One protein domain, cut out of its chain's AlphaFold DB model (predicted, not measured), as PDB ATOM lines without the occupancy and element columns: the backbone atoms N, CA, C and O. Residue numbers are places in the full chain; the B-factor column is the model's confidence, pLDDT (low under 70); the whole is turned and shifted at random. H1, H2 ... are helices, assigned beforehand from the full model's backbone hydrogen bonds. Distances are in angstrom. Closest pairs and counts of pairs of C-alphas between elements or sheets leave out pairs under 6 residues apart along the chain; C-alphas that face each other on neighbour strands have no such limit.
ATOM      1  N   THR A  72     177.769 147.795 151.798       96.06
ATOM      2  CA  THR A  72     176.441 147.575 151.210       96.06
ATOM      3  C   THR A  72     176.493 147.300 149.702       96.06
ATOM      4  O   THR A  72     177.366 147.812 148.999       96.06
ATOM      5  N   PRO A  73     175.530 146.537 149.142       94.06
ATOM      6  CA  PRO A  73     175.453 146.324 147.693       94.06
ATOM      7  C   PRO A  73     175.308 147.623 146.885       94.06
ATOM      8  O   PRO A  73     175.801 147.700 145.762       94.06
ATOM      9  N   LEU A  74     174.658 148.644 147.457       96.00
ATOM     10  CA  LEU A  74     174.503 149.953 146.822       96.00
ATOM     11  C   LEU A  74     175.842 150.699 146.727       96.00
ATOM     12  O   LEU A  74     176.122 151.306 145.696       96.00
ATOM     13  N   GLU A  75     176.679 150.641 147.767       97.19
ATOM     14  CA  GLU A  75     178.042 151.189 147.721       97.19
ATOM     15  C   GLU A  75     178.881 150.491 146.653       97.19
ATOM     16  O   GLU A  75     179.518 151.166 145.847       97.19
ATOM     17  N   CYS A  76     178.815 149.157 146.581       96.06
ATOM     18  CA  CYS A  76     179.485 148.396 145.529       96.06
ATOM     19  C   CYS A  76     179.030 148.844 144.134       96.06
ATOM     20  O   CYS A  76     179.867 149.072 143.265       96.06
ATOM     21  N   GLN A  77     177.720 148.993 143.913       95.25
ATOM     22  CA  GLN A  77     177.182 149.414 142.620       95.25
ATOM     23  C   GLN A  77     177.684 150.804 142.213       95.25
ATOM     24  O   GLN A  77     178.055 150.992 141.058       95.25
ATOM     25  N   LYS A  78     177.717 151.762 143.148       96.44
ATOM     26  CA  LYS A  78     178.241 153.109 142.892       96.44
ATOM     27  C   LYS A  78     179.736 153.069 142.577       96.44
ATOM     28  O   LYS A  78     180.142 153.528 141.519       96.44
ATOM     29  N   PHE A  79     180.532 152.433 143.439       97.12
ATOM     30  CA  PHE A  79     181.982 152.356 143.273       97.12
ATOM     31  C   PHE A  79     182.391 151.679 141.958       97.12
ATOM     32  O   PHE A  79     183.198 152.220 141.204       97.12
ATOM     33  N   PHE A  80     181.819 150.513 141.645       96.38
ATOM     34  CA  PHE A  80     182.122 149.829 140.386       96.38
ATOM     35  C   PHE A  80     181.523 150.537 139.165       96.38
ATOM     36  O   PHE A  80     182.071 150.377 138.082       96.38
ATOM     37  N   GLY A  81     180.451 151.317 139.327       95.12
ATOM     38  CA  GLY A  81     179.897 152.160 138.266       95.12
ATOM     39  C   GLY A  81     180.782 153.358 137.909       95.12
ATOM     40  O   GLY A  81     180.800 153.763 136.752       95.12
ATOM     41  N   ASP A  82     181.540 153.884 138.874       96.75
ATOM     42  CA  ASP A  82     182.530 154.941 138.634       96.75
ATOM     43  C   ASP A  82     183.858 154.372 138.098       96.75
ATOM     44  O   ASP A  82     184.538 155.009 137.292       96.75
ATOM     45  N   LEU A  83     184.246 153.170 138.547       97.19
ATOM     46  CA  LEU A  83     185.522 152.535 138.193       97.19
ATOM     47  C   LEU A  83     185.501 151.828 136.830       97.19
ATOM     48  O   LEU A  83     186.532 151.759 136.162       97.19
ATOM     49  N   LEU A  84     184.363 151.244 136.453       96.56
ATOM     50  CA  LEU A  84     184.213 150.389 135.276       96.56
ATOM     51  C   LEU A  84     183.098 150.905 134.372       96.56
ATOM     52  O   LEU A  84     182.126 151.511 134.815       96.56
ATOM     53  N   THR A  85     183.186 150.574 133.089       96.94
ATOM     54  CA  THR A  85     182.073 150.776 132.160       96.94
ATOM     55  C   THR A  85     180.947 149.767 132.410       96.94
ATOM     56  O   THR A  85     181.161 148.671 132.938       96.94
ATOM     57  N   ALA A  86     179.724 150.100 131.981       94.12
ATOM     58  CA  ALA A  86     178.565 149.211 132.121       94.12
ATOM     59  C   ALA A  86     178.785 147.835 131.459       94.12
ATOM     60  O   ALA A  86     178.381 146.807 132.010       94.12
ATOM     61  N   ASP A  87     179.475 147.809 130.316       95.25
ATOM     62  CA  ASP A  87     179.794 146.577 129.593       95.25
ATOM     63  C   ASP A  87     180.798 145.703 130.360       95.25
ATOM     64  O   ASP A  87     180.631 144.485 130.439       95.25
ATOM     65  N   GLU A  88     181.804 146.307 130.998       96.44
ATOM     66  CA  GLU A  88     182.777 145.582 131.824       96.44
ATOM     67  C   GLU A  88     182.129 144.965 133.068       96.44
ATOM     68  O   GLU A  88     182.410 143.810 133.405       96.44
ATOM     69  N   VAL A  89     181.213 145.692 133.718       95.56
ATOM     70  CA  VAL A  89     180.425 145.159 134.841       95.56
ATOM     71  C   VAL A  89     179.582 143.966 134.384       95.56
ATOM     72  O   VAL A  89     179.581 142.918 135.041       95.56
ATOM     73  N   ALA A  90     178.902 144.079 133.238       93.31
ATOM     74  CA  ALA A  90     178.118 142.986 132.668       93.31
ATOM     75  C   ALA A  90     178.994 141.765 132.335       93.31
ATOM     76  O   ALA A  90     178.610 140.620 132.597       93.31
ATOM     77  N   ASP A  91     180.197 141.985 131.813       93.81
ATOM     78  CA  ASP A  91     181.156 140.923 131.525       93.81
ATOM     79  C   ASP A  91     181.675 140.237 132.794       93.81
ATOM     80  O   ASP A  91     181.812 139.007 132.821       93.81
ATOM     81  N   PHE A  92     181.927 140.985 133.871       95.00
ATOM     82  CA  PHE A  92     182.305 140.414 135.166       95.00
ATOM     83  C   PHE A  92     181.167 139.571 135.746       95.00
ATOM     84  O   PHE A  92     181.406 138.443 136.193       95.00
ATOM     85  N   ALA A  93     179.927 140.055 135.654       94.75
ATOM     86  CA  ALA A  93     178.743 139.322 136.086       94.75
ATOM     87  C   ALA A  93     178.567 138.000 135.315       94.75
ATOM     88  O   ALA A  93     178.375 136.949 135.933       94.75
ATOM     89  N   LYS A  94     178.730 138.006 133.983       95.19
ATOM     90  CA  LYS A  94     178.688 136.778 133.164       95.19
ATOM     91  C   LYS A  94     179.774 135.784 133.573       95.19
ATOM     92  O   LYS A  94     179.509 134.587 133.695       95.19
ATOM     93  N   ARG A  95     181.005 136.251 133.823       96.12
ATOM     94  CA  ARG A  95     182.107 135.379 134.279       96.12
ATOM     95  C   ARG A  95     181.813 134.754 135.639       96.12
ATOM     96  O   ARG A  95     182.057 133.561 135.820       96.12
ATOM     97  N   TRP A  96     181.254 135.530 136.566       95.81
ATOM     98  CA  TRP A  96     180.811 135.033 137.867       95.81
ATOM     99  C   TRP A  96     179.705 133.977 137.733       95.81
ATOM    100  O   TRP A  96     179.791 132.915 138.352       95.81
ATOM    101  N   GLN A  97     178.713 134.210 136.868       95.56
ATOM    102  CA  GLN A  97     177.652 133.243 136.577       95.56
ATOM    103  C   GLN A  97     178.217 131.922 136.038       95.56
ATOM    104  O   GLN A  97     177.877 130.857 136.554       95.56
ATOM    105  N   VAL A  98     179.136 131.972 135.064       96.12
ATOM    106  CA  VAL A  98     179.819 130.769 134.556       96.12
ATOM    107  C   VAL A  98     180.561 130.041 135.676       96.12
ATOM    108  O   VAL A  98     180.444 128.822 135.785       96.12
ATOM    109  N   ALA A  99     181.303 130.762 136.524       95.88
ATOM    110  CA  ALA A  99     182.032 130.156 137.636       95.88
ATOM    111  C   ALA A  99     181.092 129.422 138.607       95.88
ATOM    112  O   ALA A  99     181.389 128.290 138.990       95.88
ATOM    113  N   ARG A 100     179.932 130.010 138.936       95.62
ATOM    114  CA  ARG A 100     178.885 129.361 139.746       95.62
ATOM    115  C   ARG A 100     178.344 128.094 139.088       95.62
ATOM    116  O   ARG A 100     178.282 127.050 139.731       95.62
ATOM    117  N   MET A 101     177.992 128.158 137.804       95.12
ATOM    118  CA  MET A 101     177.450 127.006 137.074       95.12
ATOM    119  C   MET A 101     178.466 125.861 136.972       95.12
ATOM    120  O   MET A 101     178.105 124.699 137.169       95.12
ATOM    121  N   LEU A 102     179.739 126.178 136.710       94.88
ATOM    122  CA  LEU A 102     180.832 125.204 136.696       94.88
ATOM    123  C   LEU A 102     181.057 124.584 138.076       94.88
ATOM    124  O   LEU A 102     181.264 123.376 138.174       94.88
ATOM    125  N   TYR A 103     181.000 125.390 139.138       93.94
ATOM    126  CA  TYR A 103     181.132 124.909 140.512       93.94
ATOM    127  C   TYR A 103     179.994 123.956 140.902       93.94
ATOM    128  O   TYR A 103     180.243 122.944 141.551       93.94
ATOM    129  N   ALA A 104     178.782 124.212 140.404       91.75
ATOM    130  CA  ALA A 104     177.620 123.334 140.544       91.75
ATOM    131  C   ALA A 104     177.658 122.073 139.648       91.75
ATOM    132  O   ALA A 104     176.731 121.267 139.681       91.75
ATOM    133  N   GLY A 105     178.698 121.883 138.827       93.19
ATOM    134  CA  GLY A 105     178.829 120.719 137.941       93.19
ATOM    135  C   GLY A 105     177.980 120.782 136.666       93.19
ATOM    136  O   GLY A 105     177.745 119.754 136.031       93.19
ATOM    137  N   THR A 106     177.523 121.973 136.270       93.62
ATOM    138  CA  THR A 106     176.725 122.170 135.049       93.62
ATOM    139  C   THR A 106     177.559 121.894 133.794       93.62
ATOM    140  O   THR A 106     178.742 122.236 133.727       93.62
ATOM    141  N   SER A 107     176.948 121.286 132.770       94.44
ATOM    142  CA  SER A 107     177.639 120.964 131.516       94.44
ATOM    143  C   SER A 107     177.920 122.210 130.666       94.44
ATOM    144  O   SER A 107     177.181 123.194 130.694       94.44
ATOM    145  N   TYR A 108     178.974 122.153 129.849       92.19
ATOM    146  CA  TYR A 108     179.400 123.277 129.004       92.19
ATOM    147  C   TYR A 108     178.324 123.714 128.004       92.19
ATOM    148  O   TYR A 108     178.192 124.903 127.738       92.19
ATOM    149  N   VAL A 109     177.545 122.764 127.477       94.50
ATOM    150  CA  VAL A 109     176.468 123.038 126.515       94.50
ATOM    151  C   VAL A 109     175.389 123.913 127.150       94.50
ATOM    152  O   VAL A 109     174.962 124.896 126.550       94.50
ATOM    153  N   VAL A 110     174.989 123.590 128.382       94.31
ATOM    154  CA  VAL A 110     174.000 124.383 129.125       94.31
ATOM    155  C   VAL A 110     174.576 125.759 129.450       94.31
ATOM    156  O   VAL A 110     173.934 126.764 129.175       94.31
ATOM    157  N   ILE A 111     175.818 125.826 129.939       93.38
ATOM    158  CA  ILE A 111     176.477 127.105 130.248       93.38
ATOM    159  C   ILE A 111     176.535 128.015 129.016       93.38
ATOM    160  O   ILE A 111     176.238 129.204 129.114       93.38
ATOM    161  N   GLN A 112     176.894 127.473 127.852       94.38
ATOM    162  CA  GLN A 112     176.969 128.236 126.609       94.38
ATOM    163  C   GLN A 112     175.597 128.767 126.178       94.38
ATOM    164  O   GLN A 112     175.510 129.908 125.727       94.38
ATOM    165  N   LYS A 113     174.534 127.972 126.350       94.12
ATOM    166  CA  LYS A 113     173.161 128.387 126.046       94.12
ATOM    167  C   LYS A 113     172.684 129.521 126.961       94.12
ATOM    168  O   LYS A 113     172.102 130.475 126.466       94.12
ATOM    169  N   GLU A 114     172.966 129.433 128.259       92.56
ATOM    170  CA  GLU A 114     172.497 130.410 129.255       92.56
ATOM    171  C   GLU A 114     173.296 131.721 129.244       92.56
ATOM    172  O   GLU A 114     172.750 132.793 129.479       92.56
ATOM    173  N   THR A 115     174.606 131.654 128.985       91.25
ATOM    174  CA  THR A 115     175.500 132.824 129.110       91.25
ATOM    175  C   THR A 115     175.877 133.459 127.775       91.25
ATOM    176  O   THR A 115     176.508 134.516 127.761       91.25
ATOM    177  N   ALA A 116     175.540 132.807 126.656       92.81
ATOM    178  CA  ALA A 116     175.963 133.170 125.303       92.81
ATOM    179  C   ALA A 116     177.495 133.315 125.133       92.81
ATOM    180  O   ALA A 116     177.973 133.912 124.167       92.81
ATOM    181  N   LEU A 117     178.293 132.763 126.057       93.12
ATOM    182  CA  LEU A 117     179.752 132.813 125.998       93.12
ATOM    183  C   LEU A 117     180.328 131.658 125.178       93.12
ATOM    184  O   LEU A 117     179.846 130.528 125.214       93.12
ATOM    185  N   SER A 118     181.433 131.932 124.480       93.69
ATOM    186  CA  SER A 118     182.133 130.905 123.709       93.69
ATOM    187  C   SER A 118     182.689 129.787 124.602       93.69
ATOM    188  O   SER A 118     183.137 130.026 125.730       93.69
ATOM    189  N   SER A 119     182.773 128.574 124.053       92.88
ATOM    190  CA  SER A 119     183.410 127.423 124.710       92.88
ATOM    191  C   SER A 119     184.848 127.717 125.159       92.88
ATOM    192  O   SER A 119     185.271 127.272 126.226       92.88
ATOM    193  N   ARG A 120     185.588 128.538 124.399       94.50
ATOM    194  CA  ARG A 120     186.943 128.996 124.745       94.50
ATOM    195  C   ARG A 120     186.959 129.850 126.013       94.50
ATOM    196  O   ARG A 120     187.846 129.688 126.848       94.50
ATOM    197  N   THR A 121     185.991 130.751 126.163       93.50
ATOM    198  CA  THR A 121     185.857 131.597 127.357       93.50
ATOM    199  C   THR A 121     185.514 130.751 128.579       93.50
ATOM    200  O   THR A 121     186.176 130.872 129.609       93.50
ATOM    201  N   ILE A 122     184.550 129.835 128.443       93.94
ATOM    202  CA  ILE A 122     184.151 128.913 129.518       93.94
ATOM    203  C   ILE A 122     185.342 128.048 129.953       93.94
ATOM    204  O   ILE A 122     185.600 127.907 131.147       93.94
ATOM    205  N   ALA A 123     186.132 127.537 129.003       94.56
ATOM    206  CA  ALA A 123     187.332 126.759 129.301       94.56
ATOM    207  C   ALA A 123     188.369 127.548 130.121       94.56
ATOM    208  O   ALA A 123     188.930 127.006 131.071       94.56
ATOM    209  N   ARG A 124     188.588 128.838 129.817       95.44
ATOM    210  CA  ARG A 124     189.489 129.699 130.609       95.44
ATOM    211  C   ARG A 124     188.996 129.876 132.041       95.44
ATOM    212  O   ARG A 124     189.789 129.756 132.969       95.44
ATOM    213  N   ILE A 125     187.697 130.115 132.220       94.69
ATOM    214  CA  ILE A 125     187.092 130.280 133.549       94.69
ATOM    215  C   ILE A 125     187.181 128.974 134.342       94.69
ATOM    216  O   ILE A 125     187.581 128.996 135.502       94.69
ATOM    217  N   SER A 126     186.909 127.829 133.708       94.06
ATOM    218  CA  SER A 126     187.132 126.516 134.322       94.06
ATOM    219  C   SER A 126     188.584 126.341 134.760       94.06
ATOM    220  O   SER A 126     188.824 125.790 135.832       94.06
ATOM    221  N   ASN A 127     189.551 126.788 133.956       93.56
ATOM    222  CA  ASN A 127     190.956 126.696 134.334       93.56
ATOM    223  C   ASN A 127     191.260 127.548 135.571       93.56
ATOM    224  O   ASN A 127     191.822 127.045 136.534       93.56
ATOM    225  N   TRP A 128     190.808 128.805 135.604       93.94
ATOM    226  CA  TRP A 128     190.982 129.678 136.773       93.94
ATOM    227  C   TRP A 128     190.275 129.162 138.030       93.94
ATOM    228  O   TRP A 128     190.763 129.365 139.138       93.94
ATOM    229  N   LEU A 129     189.146 128.469 137.880       92.44
ATOM    230  CA  LEU A 129     188.428 127.854 138.999       92.44
ATOM    231  C   LEU A 129     189.166 126.631 139.582       92.44
ATOM    232  O   LEU A 129     189.034 126.334 140.777       92.44
ATOM    233  N   LYS A 130     189.922 125.904 138.749       86.94
ATOM    234  CA  LYS A 130     190.682 124.707 139.144       86.94
ATOM    235  C   LYS A 130     192.095 125.038 139.624       86.94
ATOM    236  O   LYS A 130     192.481 124.566 140.685       86.94
ATOM    237  N   GLU A 131     192.816 125.860 138.868       86.44
ATOM    238  CA  GLU A 131     194.264 126.090 138.996       86.44
ATOM    239  C   GLU A 131     194.634 127.573 139.183       86.44
ATOM    240  O   GLU A 131     195.806 127.936 139.159       86.44
ATOM    241  N   GLY A 132     193.652 128.468 139.328       85.25
ATOM    242  CA  GLY A 132     193.917 129.887 139.577       85.25
ATOM    243  C   GLY A 132     194.347 130.181 141.017       85.25
ATOM    244  O   GLY A 132     194.569 129.291 141.831       85.25
ATOM    245  N   THR A 133     194.355 131.463 141.377       87.56
ATOM    246  CA  THR A 133     194.725 131.963 142.718       87.56
ATOM    247  C   THR A 133     193.707 131.630 143.822       87.56
ATOM    248  O   THR A 133     193.813 132.115 144.942       87.56
ATOM    249  N   GLY A 134     192.676 130.834 143.519       89.56
ATOM    250  CA  GLY A 134     191.657 130.409 144.481       89.56
ATOM    251  C   GLY A 134     190.539 131.421 144.766       89.56
ATOM    252  O   GLY A 134     189.571 131.056 145.432       89.56
ATOM    253  N   GLY A 135     190.599 132.644 144.220       92.12
ATOM    254  CA  GLY A 135     189.619 133.710 144.486       92.12
ATOM    255  C   GLY A 135     188.162 133.329 144.186       92.12
ATOM    256  O   GLY A 135     187.288 133.536 145.027       92.12
ATOM    257  N   TYR A 136     187.894 132.681 143.042       94.00
ATOM    258  CA  TYR A 136     186.546 132.183 142.727       94.00
ATOM    259  C   TYR A 136     186.040 131.208 143.790       94.00
ATOM    260  O   TYR A 136     184.940 131.367 144.303       94.00
ATOM    261  N   ARG A 137     186.851 130.207 144.150       92.44
ATOM    262  CA  ARG A 137     186.464 129.176 145.120       92.44
ATOM    263  C   ARG A 137     186.231 129.766 146.510       92.44
ATOM    264  O   ARG A 137     185.334 129.302 147.205       92.44
ATOM    265  N   LEU A 138     187.026 130.760 146.908       92.94
ATOM    266  CA  LEU A 138     186.852 131.476 148.170       92.94
ATOM    267  C   LEU A 138     185.474 132.143 148.235       92.94
ATOM    268  O   LEU A 138     184.730 131.908 149.186       92.94
ATOM    269  N   LEU A 139     185.131 132.948 147.223       93.50
ATOM    270  CA  LEU A 139     183.859 133.667 147.204       93.50
ATOM    271  C   LEU A 139     182.673 132.722 147.037       93.50
ATOM    272  O   LEU A 139     181.713 132.869 147.781       93.50
ATOM    273  N   LEU A 140     182.767 131.720 146.154       93.44
ATOM    274  CA  LEU A 140     181.714 130.717 145.961       93.44
ATOM    275  C   LEU A 140     181.376 130.022 147.281       93.44
ATOM    276  O   LEU A 140     180.230 130.053 147.707       93.44
ATOM    277  N   LYS A 141     182.386 129.526 148.008       91.88
ATOM    278  CA  LYS A 141     182.179 128.919 149.331       91.88
ATOM    279  C   LYS A 141     181.533 129.883 150.327       91.88
ATOM    280  O   LYS A 141     180.692 129.461 151.113       91.88
ATOM    281  N   ARG A 142     181.935 131.160 150.346       90.75
ATOM    282  CA  ARG A 142     181.331 132.157 151.246       90.75
ATOM    283  C   ARG A 142     179.866 132.409 150.896       90.75
ATOM    284  O   ARG A 142     179.037 132.415 151.791       90.75
ATOM    285  N   THR A 143     179.543 132.570 149.616       86.50
ATOM    286  CA  THR A 143     178.174 132.859 149.166       86.50
ATOM    287  C   THR A 143     177.253 131.646 149.222       86.50
ATOM    288  O   THR A 143     176.072 131.813 149.506       86.50
ATOM    289  N   ASP A 144     177.782 130.438 149.011       76.50
ATOM    290  CA  ASP A 144     177.011 129.193 149.092       76.50
ATOM    291  C   ASP A 144     176.569 128.903 150.535       76.50
ATOM    292  O   ASP A 144     175.470 128.408 150.754       76.50
ATOM    293  N   ASN A 145     177.379 129.273 151.537       59.50
ATOM    294  CA  ASN A 145     177.003 129.137 152.950       59.50
ATOM    295  C   ASN A 145     175.982 130.188 153.418       59.50
ATOM    296  O   ASN A 145     175.339 129.996 154.447       59.50
ATOM    297  N   VAL A 146     175.846 131.303 152.696       54.12
ATOM    298  CA  VAL A 146     174.986 132.433 153.086       54.12
ATOM    299  C   VAL A 146     173.578 132.323 152.481       54.12
ATOM    300  O   VAL A 146     172.673 132.987 152.971       54.12
ATOM    301  N   ASN A 147     173.337 131.468 151.473       45.19
ATOM    302  CA  ASN A 147     172.045 131.410 150.774       45.19
ATOM    303  C   ASN A 147     171.532 129.980 150.464       45.19
ATOM    304  O   ASN A 147     171.873 129.385 149.446       45.19
TER     305      ASN A 147
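Overview. This is residues 72 to 147 of the 162 residues of an uncharacterized protein of Candidatus Uhrbacteria bacterium (UniProt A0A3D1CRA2). One long helix, H2, is the spine: H3, H4 and H5 gather round its second half, while H1 sits at its other end as an arm, making an open corner with it. H3 folds back along H2 as a helical hairpin, and H4 and H5 each cross H2 steeply. The printed part has 76 residues with five named helices, H1 to H5 in chain order, and no named strand; the class is all helix. The whole is only just compact, close to loose, with a radius of gyration of the C-alphas of 13.3 A and spans of 34 by 28 by 23 A.

Arrangement. H2, residues 86 to 103, and H4, residues 119 to 131, are the hub, touching three helices each. H2 touches H4 with its residues 95 to 102 alone, at a steep tilt of 65 degrees, the same way; the closest C-alphas are those of Ala 99 and Ile 125, 6.5 A apart. H3, residues 108 to 115, forms a hairpin with H2: they touch, opposite ways at a shallow tilt of 31 degrees, with the C-alphas of Lys 94 and Thr 115 closest at 6.5 A. H3 and H4 touch about perpendicular, at 74 degrees, closest at the C-alphas of Gln 112 and Ser 119, 6.8 A. H5, residues 135 to 146, only just touches H2, with 3 pairs of C-alphas within 8 A, the closest those of Arg 100 and Leu 140 at 7.0 A; their lines are about perpendicular, at 75 degrees. H4 and H5 only just touch, with 3 such pairs, and only at the corner, where the C-alphas of Leu 129 and Tyr 136 are closest at 6.0 A. H1, residues 73 to 83, is close to H2 but not clearly touching, with the C-alphas of Phe 80 and Val 89 closest at 7.4 A. H1 is apart from H3, H4 and H5, and H3 is apart from H5. In H1, H2, H3, H4 and H5 every O i to N i+4 pair is within hydrogen-bond range.

Along the chain. H2 measures 25.8 A from C-alpha 86 at (178.565, 149.211, 132.121) to C-alpha 103 at (181.132, 124.909, 140.512). H4 measures 18.0 A, H5 17.0 A, H1 15.2 A and H3 10.3 A. H1 begins at C-alpha 73 (175.453, 146.324, 147.693), and H5 ends at C-alpha 146 (174.986, 132.433, 153.086).

Size, cuts and confidence. The two C-alphas farthest apart are those of Glu 75 and Val 109, at 35.3 A. Residues 82 to 87 stand free. The four links between helices are tight, and the printed part has no cut. The mean pLDDT of the printed part is 92.0; residues 145 to 147 are under 70.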